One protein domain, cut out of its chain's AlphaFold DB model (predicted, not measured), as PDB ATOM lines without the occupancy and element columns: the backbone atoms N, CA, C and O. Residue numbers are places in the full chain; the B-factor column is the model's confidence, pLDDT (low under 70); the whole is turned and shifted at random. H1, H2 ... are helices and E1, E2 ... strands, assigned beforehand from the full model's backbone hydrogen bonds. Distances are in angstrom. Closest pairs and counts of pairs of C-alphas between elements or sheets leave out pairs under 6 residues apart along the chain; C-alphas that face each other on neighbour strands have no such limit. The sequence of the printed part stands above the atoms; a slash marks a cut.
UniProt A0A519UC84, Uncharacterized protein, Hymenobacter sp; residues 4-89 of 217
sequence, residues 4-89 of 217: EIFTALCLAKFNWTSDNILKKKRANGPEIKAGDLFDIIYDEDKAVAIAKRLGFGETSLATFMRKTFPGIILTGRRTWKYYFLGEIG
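Overview. This is residues 4 to 89 of the 217 residues of an uncharacterized protein of Hymenobacter sp (UniProt A0A519UC84). Five short helices cross one another in a small cluster, with H2 nearest the middle, H1 and H5 at one end and the H3 and H4 pair to another side of H2. After the short strand E1, the chain makes a loop out to Ala 27, at the far end of the longest axis, and folds back to H2. The 86 printed residues hold, in order, H1, E1, H2, H3, H4 and H5, and the class is mostly helix. The whole is compact, with a radius of gyration of the C-alphas of 12.3 A and spans of 38 by 30 by 24 A.

Along the chain. H1, residues 4 to 13, begins at C-alpha 4 (201.260, 177.776, 201.914) and is 14.2 A long. E1 is residues 21 to 23, 5.5 A. H2, residues 34 to 43, is 14.6 A long. H3 is residues 47 to 53, 10.0 A. H4, residues 58 to 68, is 15.7 A long. H5, residues 80 to 87, is 10.5 A long and ends at C-alpha 87 (216.761, 173.010, 203.121).

Arrangement. H2 touches H1 at a steep tilt of 50 degrees, opposite ways, with the closest C-alphas, Thr 7 and Phe 38, 5.3 A apart. H2 only just touches H5, with 3 pairs of C-alphas within 8 A, the closest being Ile 41 and Lys 81 at 5.6 A. H3 touches H4 about perpendicular, at 86 degrees, with C-alphas 51 and 61 closest at 5.5 A. H2 and H4 are apart. E1 pairs with no named strand; its residues 21 to 23 pair antiparallel with residues 32 to 33. In H1 to H5 every O i to N i+4 pair is within hydrogen-bond range.

Size, cuts and confidence. The C-alphas of Ala 27 and Gly 89 are the two farthest apart, 38.3 A. The printed part has no cut. The link from H4 to H5, 11 residues, is long. No printed residue is under 70 in pLDDT.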
ATOM      1  N   GLU A   4     201.791 178.904 201.138       96.19
ATOM      2  CA  GLU A   4     201.260 177.776 201.914       96.19
ATOM      3  C   GLU A   4     202.141 176.532 201.785       96.19
ATOM      4  O   GLU A   4     202.519 175.931 202.788       96.19
ATOM      5  N   ILE A   5     202.547 176.190 200.556       96.81
ATOM      6  CA  ILE A   5     203.436 175.052 200.299       96.81
ATOM      7  C   ILE A   5     204.813 175.294 200.929       96.81
ATOM      8  O   ILE A   5     205.356 174.394 201.565       96.81
ATOM      9  N   PHE A   6     205.380 176.500 200.795       97.44
ATOM     10  CA  PHE A   6     206.669 176.825 201.415       97.44
ATOM     11  C   PHE A   6     206.627 176.642 202.935       97.44
ATOM     12  O   PHE A   6     207.500 175.979 203.499       97.44
ATOM     13  N   THR A   7     205.606 177.202 203.585       97.56
ATOM     14  CA  THR A   7     205.435 177.135 205.036       97.56
ATOM     15  C   THR A   7     205.207 175.699 205.491       97.56
ATOM     16  O   THR A   7     205.895 175.245 206.402       97.56
ATOM     17  N   ALA A   8     204.342 174.939 204.812       97.81
ATOM     18  CA  ALA A   8     204.103 173.531 205.125       97.81
ATOM     19  C   ALA A   8     205.381 172.678 205.022       97.81
ATOM     20  O   ALA A   8     205.679 171.900 205.929       97.81
ATOM     21  N   LEU A   9     206.177 172.858 203.963       98.06
ATOM     22  CA  LEU A   9     207.439 172.131 203.783       98.06
ATOM     23  C   LEU A   9     208.488 172.510 204.835       98.06
ATOM     24  O   LEU A   9     209.200 171.638 205.333       98.06
ATOM     25  N   CYS A  10     208.583 173.792 205.199       97.69
ATOM     26  CA  CYS A  10     209.492 174.229 206.258       97.69
ATOM     27  C   CYS A  10     209.074 173.658 207.619       97.69
ATOM     28  O   CYS A  10     209.908 173.112 208.333       97.69
ATOM     29  N   LEU A  11     207.786 173.722 207.960       97.88
ATOM     30  CA  LEU A  11     207.248 173.127 209.184       97.88
ATOM     31  C   LEU A  11     207.545 171.623 209.255       97.88
ATOM     32  O   LEU A  11     208.077 171.153 210.261       97.88
ATOM     33  N   ALA A  12     207.322 170.893 208.157       97.44
ATOM     34  CA  ALA A  12     207.658 169.474 208.058       97.44
ATOM     35  C   ALA A  12     209.163 169.211 208.250       97.44
ATOM     36  O   ALA A  12     209.537 168.306 208.994       97.44
ATOM     37  N   LYS A  13     210.037 170.035 207.653       96.25
ATOM     38  CA  LYS A  13     211.504 169.929 207.791       96.25
ATOM     39  C   LYS A  13     211.976 170.028 209.246       96.25
ATOM     40  O   LYS A  13     212.957 169.376 209.599       96.25
ATOM     41  N   PHE A  14     211.299 170.824 210.075       94.81
ATOM     42  CA  PHE A  14     211.632 171.012 211.495       94.81
ATOM     43  C   PHE A  14     210.755 170.196 212.455       94.81
ATOM     44  O   PHE A  14     210.917 170.320 213.668       94.81
ATOM     45  N   ASN A  15     209.858 169.349 211.935       95.88
ATOM     46  CA  ASN A  15     208.875 168.601 212.720       95.88
ATOM     47  C   ASN A  15     208.028 169.512 213.637       95.88
ATOM     48  O   ASN A  15     207.827 169.231 214.820       95.88
ATOM     49  N   TRP A  16     207.575 170.641 213.087       97.25
ATOM     50  CA  TRP A  16     206.720 171.623 213.755       97.25
ATOM     51  C   TRP A  16     205.328 171.669 213.122       97.25
ATOM     52  O   TRP A  16     205.136 171.361 211.951       97.25
ATOM     53  N   THR A  17     204.353 172.112 213.903       97.00
ATOM     54  CA  THR A  17     203.047 172.596 213.468       97.00
ATOM     55  C   THR A  17     203.070 174.121 213.369       97.00
ATOM     56  O   THR A  17     203.942 174.790 213.931       97.00
ATOM     57  N   SER A  18     202.087 174.691 212.669       95.44
ATOM     58  CA  SER A  18     201.974 176.148 212.514       95.44
ATOM     59  C   SER A  18     201.932 176.879 213.865       95.44
ATOM     60  O   SER A  18     202.560 177.925 214.020       95.44
ATOM     61  N   ASP A  19     201.280 176.282 214.869       96.19
ATOM     62  CA  ASP A  19     201.085 176.853 216.204       96.19
ATOM     63  C   ASP A  19     202.258 176.660 217.172       96.19
ATOM     64  O   ASP A  19     202.192 177.135 218.310       96.19
ATOM     65  N   ASN A  20     203.346 175.997 216.764       96.75
ATOM     66  CA  ASN A  20     204.525 175.888 217.619       96.75
ATOM     67  C   ASN A  20     205.038 177.283 218.009       96.75
ATOM     68  O   ASN A  20     205.465 178.071 217.166       96.75
ATOM     69  N   ILE A  21     205.028 177.578 219.311       95.81
ATOM     70  CA  ILE A  21     205.473 178.866 219.845       95.81
ATOM     71  C   ILE A  21     207.004 178.893 219.884       95.81
ATOM     72  O   ILE A  21     207.627 178.276 220.748       95.81
ATOM     73  N   LEU A  22     207.610 179.662 218.980       94.62
ATOM     74  CA  LEU A  22     209.060 179.867 218.909       94.62
ATOM     75  C   LEU A  22     209.532 180.952 219.883       94.62
ATOM     76  O   LEU A  22     210.662 180.931 220.373       94.62
ATOM     77  N   LYS A  23     208.661 181.915 220.193       93.44
ATOM     78  CA  LYS A  23     208.899 182.942 221.210       93.44
ATOM     79  C   LYS A  23     207.603 183.245 221.944       93.44
ATOM     80  O   LYS A  23     206.689 183.802 221.352       93.44
ATOM     81  N   LYS A  24     207.564 182.951 223.246       89.56
ATOM     82  CA  LYS A  24     206.442 183.320 224.123       89.56
ATOM     83  C   LYS A  24     206.348 184.836 224.301       89.56
ATOM     84  O   LYS A  24     207.384 185.508 224.430       89.56
ATOM     85  N   LYS A  25     205.116 185.343 224.398       87.88
ATOM     86  CA  LYS A  25     204.832 186.734 224.770       87.88
ATOM     87  C   LYS A  25     205.513 187.095 226.097       87.88
ATOM     88  O   LYS A  25     205.472 186.325 227.056       87.88
ATOM     89  N   ARG A  26     206.143 188.271 226.170       82.88
ATOM     90  CA  ARG A  26     206.674 188.844 227.423       82.88
ATOM     91  C   ARG A  26     206.316 190.321 227.483       82.88
ATOM     92  O   ARG A  26     206.753 191.066 226.609       82.88
ATOM     93  N   ALA A  27     205.565 190.732 228.506       84.06
ATOM     94  CA  ALA A  27     205.009 192.085 228.605       84.06
ATOM     95  C   ALA A  27     204.338 192.504 227.274       84.06
ATOM     96  O   ALA A  27     203.500 191.765 226.755       84.06
ATOM     97  N   ASN A  28     204.753 193.629 226.686       78.75
ATOM     98  CA  ASN A  28     204.248 194.136 225.403       78.75
ATOM     99  C   ASN A  28     204.968 193.553 224.171       78.75
ATOM    100  O   ASN A  28     204.729 193.992 223.051       78.75
ATOM    101  N   GLY A  29     205.877 192.595 224.360       78.12
ATOM    102  CA  GLY A  29     206.609 191.961 223.268       78.12
ATOM    103  C   GLY A  29     205.747 190.966 222.479       78.12
ATOM    104  O   GLY A  29     204.830 190.377 223.054       78.12
ATOM    105  N   PRO A  30     206.057 190.731 221.194       86.25
ATOM    106  CA  PRO A  30     205.281 189.838 220.338       86.25
ATOM    107  C   PRO A  30     205.476 188.362 220.718       86.25
ATOM    108  O   PRO A  30     206.559 187.950 221.156       86.25
ATOM    109  N   GLU A  31     204.418 187.573 220.526       93.31
ATOM    110  CA  GLU A  31     204.488 186.112 220.448       93.31
ATOM    111  C   GLU A  31     204.722 185.709 218.996       93.31
ATOM    112  O   GLU A  31     204.069 186.248 218.107       93.31
ATOM    113  N   ILE A  32     205.659 184.790 218.757       94.75
ATOM    114  CA  ILE A  32     205.994 184.326 217.407       94.75
ATOM    115  C   ILE A  32     205.702 182.838 217.306       94.75
ATOM    116  O   ILE A  32     206.344 182.036 217.999       94.75
ATOM    117  N   LYS A  33     204.776 182.482 216.416       96.88
ATOM    118  CA  LYS A  33     204.513 181.101 216.017       96.88
ATOM    119  C   LYS A  33     205.359 180.712 214.805       96.88
ATOM    120  O   LYS A  33     205.856 181.567 214.070       96.88
ATOM    121  N   ALA A  34     205.549 179.412 214.608       97.00
ATOM    122  CA  ALA A  34     206.356 178.887 213.514       97.00
ATOM    123  C   ALA A  34     205.760 179.200 212.133       97.00
ATOM    124  O   ALA A  34     206.506 179.590 211.235       97.00
ATOM    125  N   GLY A  35     204.434 179.094 211.978       96.56
ATOM    126  CA  GLY A  35     203.748 179.453 210.734       96.56
ATOM    127  C   GLY A  35     203.973 180.915 210.350       96.56
ATOM    128  O   GLY A  35     204.475 181.193 209.262       96.56
ATOM    129  N   ASP A  36     203.723 181.835 211.290       96.12
ATOM    130  CA  ASP A  36     203.906 183.279 211.085       96.12
ATOM    131  C   ASP A  36     205.337 183.620 210.648       96.12
ATOM    132  O   ASP A  36     205.554 184.453 209.764       96.12
ATOM    133  N   LEU A  37     206.333 182.960 211.252       96.88
ATOM    134  CA  LEU A  37     207.735 183.152 210.897       96.88
ATOM    135  C   LEU A  37     208.001 182.773 209.435       96.88
ATOM    136  O   LEU A  37     208.614 183.559 208.709       96.88
ATOM    137  N   PHE A  38     207.572 181.586 209.000       97.56
ATOM    138  CA  PHE A  38     207.824 181.124 207.634       97.56
ATOM    139  C   PHE A  38     207.024 181.909 206.593       97.56
ATOM    140  O   PHE A  38     207.584 182.254 205.552       97.56
ATOM    141  N   ASP A  39     205.784 182.294 206.895       97.31
ATOM    142  CA  ASP A  39     204.980 183.149 206.022       97.31
ATOM    143  C   ASP A  39     205.641 184.515 205.802       97.31
ATOM    144  O   ASP A  39     205.759 184.987 204.668       97.31
ATOM    145  N   ILE A  40     206.144 185.137 206.874       96.94
ATOM    146  CA  ILE A  40     206.855 186.418 206.785       96.94
ATOM    147  C   ILE A  40     208.168 186.265 206.011       96.94
ATOM    148  O   ILE A  40     208.488 187.124 205.193       96.94
ATOM    149  N   ILE A  41     208.919 185.180 206.223       96.38
ATOM    150  CA  ILE A  41     210.153 184.900 205.469       96.38
ATOM    151  C   ILE A  41     209.864 184.664 203.982       96.38
ATOM    152  O   ILE A  41     210.681 185.020 203.130       96.38
ATOM    153  N   TYR A  42     208.729 184.054 203.643       96.38
ATOM    154  CA  TYR A  42     208.339 183.875 202.251       96.38
ATOM    155  C   TYR A  42     208.048 185.220 201.579       96.38
ATOM    156  O   TYR A  42     208.469 185.442 200.443       96.38
ATOM    157  N   ASP A  43     207.359 186.121 202.270       95.00
ATOM    158  CA  ASP A  43     207.003 187.433 201.733       95.00
ATOM    159  C   ASP A  43     208.204 188.388 201.658       95.00
ATOM    160  O   ASP A  43     208.339 189.138 200.692       95.00
ATOM    161  N   GLU A  44     209.095 188.341 202.651       94.50
ATOM    162  CA  GLU A  44     210.175 189.311 202.831       94.50
ATOM    163  C   GLU A  44     211.560 188.678 202.672       94.50
ATOM    164  O   GLU A  44     211.990 187.838 203.459       94.50
ATOM    165  N   ASP A  45     212.338 189.158 201.698       87.75
ATOM    166  CA  ASP A  45     213.712 188.682 201.503       87.75
ATOM    167  C   ASP A  45     214.702 189.341 202.493       87.75
ATOM    168  O   ASP A  45     215.732 188.754 202.836       87.75
ATOM    169  N   LYS A  46     214.430 190.575 202.949       90.81
ATOM    170  CA  LYS A  46     215.362 191.380 203.764       90.81
ATOM    171  C   LYS A  46     215.140 191.169 205.263       90.81
ATOM    172  O   LYS A  46     214.034 191.357 205.760       90.81
ATOM    173  N   ALA A  47     216.223 190.925 206.007       90.62
ATOM    174  CA  ALA A  47     216.185 190.740 207.463       90.62
ATOM    175  C   ALA A  47     215.517 191.912 208.210       90.62
ATOM    176  O   ALA A  47     214.742 191.683 209.131       90.62
ATOM    177  N   VAL A  48     215.748 193.154 207.772       91.50
ATOM    178  CA  VAL A  48     215.120 194.354 208.356       91.50
ATOM    179  C   VAL A  48     213.592 194.325 208.226       91.50
ATOM    180  O   VAL A  48     212.879 194.642 209.177       91.50
ATOM    181  N   ALA A  49     213.073 193.911 207.066       94.19
ATOM    182  CA  ALA A  49     211.633 193.830 206.823       94.19
ATOM    183  C   ALA A  49     210.993 192.691 207.631       94.19
ATOM    184  O   ALA A  49     209.963 192.897 208.273       94.19
ATOM    185  N   ILE A  50     211.665 191.534 207.693       94.62
ATOM    186  CA  ILE A  50     211.273 190.406 208.552       94.62
ATOM    187  C   ILE A  50     211.199 190.855 210.019       94.62
ATOM    188  O   ILE A  50     210.198 190.609 210.690       94.62
ATOM    189  N   ALA A  51     212.226 191.559 210.513       93.75
ATOM    190  CA  ALA A  51     212.283 192.041 211.892       93.75
ATOM    191  C   ALA A  51     211.093 192.955 212.200       93.75
ATOM    192  O   ALA A  51     210.382 192.726 213.175       93.75
ATOM    193  N   LYS A  52     210.825 193.931 211.321       94.12
ATOM    194  CA  LYS A  52     209.705 194.864 211.468       94.12
ATOM    195  C   LYS A  52     208.354 194.143 211.515       94.12
ATOM    196  O   LYS A  52     207.552 194.444 212.392       94.12
ATOM    197  N   ARG A  53     208.105 193.187 210.609       94.75
ATOM    198  CA  ARG A  53     206.833 192.439 210.556       94.75
ATOM    199  C   ARG A  53     206.616 191.539 211.772       94.75
ATOM    200  O   ARG A  53     205.482 191.382 212.204       94.75
ATOM    201  N   LEU A  54     207.690 191.003 212.347       92.50
ATOM    202  CA  LEU A  54     207.648 190.210 213.577       92.50
ATOM    203  C   LEU A  54     207.653 191.069 214.857       92.50
ATOM    204  O   LEU A  54     207.646 190.519 215.952       92.50
ATOM    205  N   GLY A  55     207.709 192.402 214.756       90.88
ATOM    206  CA  GLY A  55     207.773 193.292 215.922       90.88
ATOM    207  C   GLY A  55     209.117 193.265 216.666       90.88
ATOM    208  O   GLY A  55     209.168 193.527 217.868       90.88
ATOM    209  N   PHE A  56     210.210 192.933 215.977       86.44
ATOM    210  CA  PHE A  56     211.573 192.981 216.505       86.44
ATOM    211  C   PHE A  56     212.304 194.270 216.105       86.44
ATOM    212  O   PHE A  56     212.158 194.771 214.991       86.44
ATOM    213  N   GLY A  57     213.204 194.735 216.977       82.62
ATOM    214  CA  GLY A  57     214.365 195.520 216.539       82.62
ATOM    215  C   GLY A  57     215.358 194.638 215.768       82.62
ATOM    216  O   GLY A  57     215.425 193.431 216.003       82.62
ATOM    217  N   GLU A  58     216.149 195.207 214.859       70.12
ATOM    218  CA  GLU A  58     216.993 194.441 213.923       70.12
ATOM    219  C   GLU A  58     217.969 193.467 214.617       70.12
ATOM    220  O   GLU A  58     218.041 192.284 214.273       70.12
ATOM    221  N   THR A  59     218.654 193.919 215.670       84.00
ATOM    222  CA  THR A  59     219.578 193.091 216.469       84.00
ATOM    223  C   THR A  59     218.864 191.966 217.231       84.00
ATOM    224  O   THR A  59     219.425 190.882 217.447       84.00
ATOM    225  N   SER A  60     217.598 192.186 217.592       89.31
ATOM    226  CA  SER A  60     216.755 191.201 218.273       89.31
ATOM    227  C   SER A  60     216.366 190.051 217.348       89.31
ATOM    228  O   SER A  60     216.364 188.905 217.803       89.31
ATOM    229  N   LEU A  61     216.114 190.318 216.058       91.12
ATOM    230  CA  LEU A  61     215.837 189.260 215.082       91.12
ATOM    231  C   LEU A  61     217.041 188.328 214.935       91.12
ATOM    232  O   LEU A  61     216.885 187.114 215.020       91.12
ATOM    233  N   ALA A  62     218.247 188.874 214.752       90.38
ATOM    234  CA  ALA A  62     219.451 188.058 214.585       90.38
ATOM    235  C   ALA A  62     219.688 187.129 215.790       90.38
ATOM    236  O   ALA A  62     220.018 185.953 215.629       90.38
ATOM    237  N   THR A  63     219.460 187.639 217.003       92.19
ATOM    238  CA  THR A  63     219.559 186.850 218.238       92.19
ATOM    239  C   THR A  63     218.475 185.778 218.319       92.19
ATOM    240  O   THR A  63     218.771 184.646 218.698       92.19
ATOM    241  N   PHE A  64     217.232 186.116 217.963       93.75
ATOM    242  CA  PHE A  64     216.127 185.161 217.905       93.75
ATOM    243  C   PHE A  64     216.432 184.032 216.917       93.75
ATOM    244  O   PHE A  64     216.437 182.873 217.314       93.75
ATOM    245  N   MET A  65     216.803 184.362 215.678       94.31
ATOM    246  CA  MET A  65     217.088 183.366 214.644       94.31
ATOM    247  C   MET A  65     218.248 182.442 215.022       94.31
ATOM    248  O   MET A  65     218.154 181.244 214.792       94.31
ATOM    249  N   ARG A  66     219.309 182.953 215.667       93.38
ATOM    250  CA  ARG A  66     220.428 182.119 216.148       93.38
ATOM    251  C   ARG A  66     220.010 181.137 217.247       93.38
ATOM    252  O   ARG A  66     220.572 180.054 217.335       93.38
ATOM    253  N   LYS A  67     219.056 181.523 218.102       93.75
ATOM    254  CA  LYS A  67     218.515 180.643 219.150       93.75
ATOM    255  C   LYS A  67     217.574 179.595 218.570       93.75
ATOM    256  O   LYS A  67     217.643 178.443 218.976       93.75
ATOM    257  N   THR A  68     216.717 180.003 217.638       94.94
ATOM    258  CA  THR A  68     215.743 179.123 216.984       94.94
ATOM    259  C   THR A  68     216.425 178.128 216.047       94.94
ATOM    260  O   THR A  68     216.033 176.969 215.996       94.94
ATOM    261  N   PHE A  69     217.470 178.563 215.343       94.81
ATOM    262  CA  PHE A  69     218.214 177.742 214.398       94.81
ATOM    263  C   PHE A  69     219.728 177.803 214.681       94.81
ATOM    264  O   PHE A  69     220.476 178.528 214.010       94.81
ATOM    265  N   PRO A  70     220.196 177.080 215.713       93.25
ATOM    266  CA  PRO A  70     221.594 177.107 216.122       93.25
ATOM    267  C   PRO A  70     222.514 176.539 215.034       93.25
ATOM    268  O   PRO A  70     222.161 175.608 214.318       93.25
ATOM    269  N   GLY A  71     223.711 177.116 214.908       89.88
ATOM    270  CA  GLY A  71     224.726 176.675 213.940       89.88
ATOM    271  C   GLY A  71     224.549 177.211 212.516       89.88
ATOM    272  O   GLY A  71     225.457 177.070 211.700       89.88
ATOM    273  N   ILE A  72     223.437 177.885 212.209       91.25
ATOM    274  CA  ILE A  72     223.240 178.496 210.893       91.25
ATOM    275  C   ILE A  72     223.951 179.846 210.824       91.25
ATOM    276  O   ILE A  72     223.636 180.780 211.565       91.25
ATOM    277  N   ILE A  73     224.870 179.967 209.867       86.06
ATOM    278  CA  ILE A  73     225.550 181.218 209.534       86.06
ATOM    279  C   ILE A  73     225.220 181.567 208.084       86.06
ATOM    280  O   ILE A  73     225.606 180.864 207.149       86.06
ATOM    281  N   LEU A  74     224.494 182.668 207.888       87.56
ATOM    282  CA  LEU A  74     224.244 183.211 206.557       87.56
ATOM    283  C   LEU A  74     225.450 184.048 206.125       87.56
ATOM    284  O   LEU A  74     225.792 185.028 206.782       87.56
ATOM    285  N   THR A  75     226.097 183.663 205.026       80.31
ATOM    286  CA  THR A  75     227.252 184.377 204.465       80.31
ATOM    287  C   THR A  75     226.904 185.061 203.142       80.31
ATOM    288  O   THR A  75     226.012 184.637 202.396       80.31
ATOM    289  N   GLY A  76     227.622 186.146 202.838       80.00
ATOM    290  CA  GLY A  76     227.461 186.896 201.593       80.00
ATOM    291  C   GLY A  76     226.050 187.467 201.421       80.00
ATOM    292  O   GLY A  76     225.537 188.158 202.293       80.00
ATOM    293  N   ARG A  77     225.420 187.188 200.273       80.75
ATOM    294  CA  ARG A  77     224.072 187.680 199.924       80.75
ATOM    295  C   ARG A  77     222.946 186.684 200.253       80.75
ATOM    296  O   ARG A  77     221.831 186.847 199.759       80.75
ATOM    297  N   ARG A  78     223.216 185.622 201.028       86.06
ATOM    298  CA  ARG A  78     222.212 184.591 201.353       86.06
ATOM    299  C   ARG A  78     221.215 185.126 202.386       86.06
ATOM    300  O   ARG A  78     221.604 185.520 203.478       86.06
ATOM    301  N   THR A  79     219.929 185.107 202.047       92.50
ATOM    302  CA  THR A  79     218.830 185.470 202.955       92.50
ATOM    303  C   THR A  79     218.245 184.225 203.622       92.50
ATOM    304  O   THR A  79     218.473 183.105 203.158       92.50
ATOM    305  N   TRP A  80     217.447 184.405 204.680       94.31
ATOM    306  CA  TRP A  80     216.734 183.300 205.336       94.31
ATOM    307  C   TRP A  80     215.818 182.545 204.376       94.31
ATOM    308  O   TRP A  80     215.815 181.319 204.377       94.31
ATOM    309  N   LYS A  81     215.126 183.253 203.481       94.62
ATOM    310  CA  LYS A  81     214.304 182.621 202.447       94.62
ATOM    311  C   LYS A  81     215.123 181.702 201.547       94.62
ATOM    312  O   LYS A  81     214.767 180.543 201.374       94.62
ATOM    313  N   TYR A  82     216.254 182.173 201.014       92.88
ATOM    314  CA  TYR A  82     217.128 181.328 200.191       92.88
ATOM    315  C   TYR A  82     217.771 180.189 200.981       92.88
ATOM    316  O   TYR A  82     218.056 179.139 200.409       92.88
ATOM    317  N   TYR A  83     218.020 180.388 202.277       94.19
ATOM    318  CA  TYR A  83     218.461 179.315 203.152       94.19
ATOM    319  C   TYR A  83     217.412 178.207 203.231       94.19
ATOM    320  O   TYR A  83     217.709 177.085 202.827       94.19
ATOM    321  N   PHE A  84     216.193 178.541 203.660       95.69
ATOM    322  CA  PHE A  84     215.136 177.555 203.857       95.69
ATOM    323  C   PHE A  84     214.719 176.891 202.556       95.69
ATOM    324  O   PHE A  84     214.577 175.678 202.553       95.69
ATOM    325  N   LEU A  85     214.641 177.631 201.441       95.38
ATOM    326  CA  LEU A  85     214.426 177.034 200.121       95.38
ATOM    327  C   LEU A  85     215.419 175.897 199.845       95.38
ATOM    328  O   LEU A  85     214.996 174.821 199.439       95.38
ATOM    329  N   GLY A  86     216.710 176.099 200.133       93.50
ATOM    330  CA  GLY A  86     217.717 175.047 199.992       93.50
ATOM    331  C   GLY A  86     217.462 173.843 200.903       93.50
ATOM    332  O   GLY A  86     217.566 172.709 200.445       93.50
ATOM    333  N   GLU A  87     217.061 174.077 202.155       93.75
ATOM    334  CA  GLU A  87     216.761 173.010 203.121       93.75
ATOM    335  C   GLU A  87     215.572 172.133 202.730       93.75
ATOM    336  O   GLU A  87     215.556 170.946 203.069       93.75
ATOM    337  N   ILE A  88     214.596 172.711 202.027       96.38
ATOM    338  CA  ILE A  88     213.414 172.001 201.526       96.38
ATOM    339  C   ILE A  88     213.577 171.516 200.079       96.38
ATOM    340  O   ILE A  88     212.627 170.998 199.506       96.38
ATOM    341  N   GLY A  89     214.761 171.665 199.472       95.88
ATOM    342  CA  GLY A  89     215.042 171.144 198.131       95.88
ATOM    343  C   GLY A  89     214.519 172.010 196.979       95.88
ATOM    344  O   GLY A  89     214.356 171.509 195.868       95.88
TER     345      GLY A  89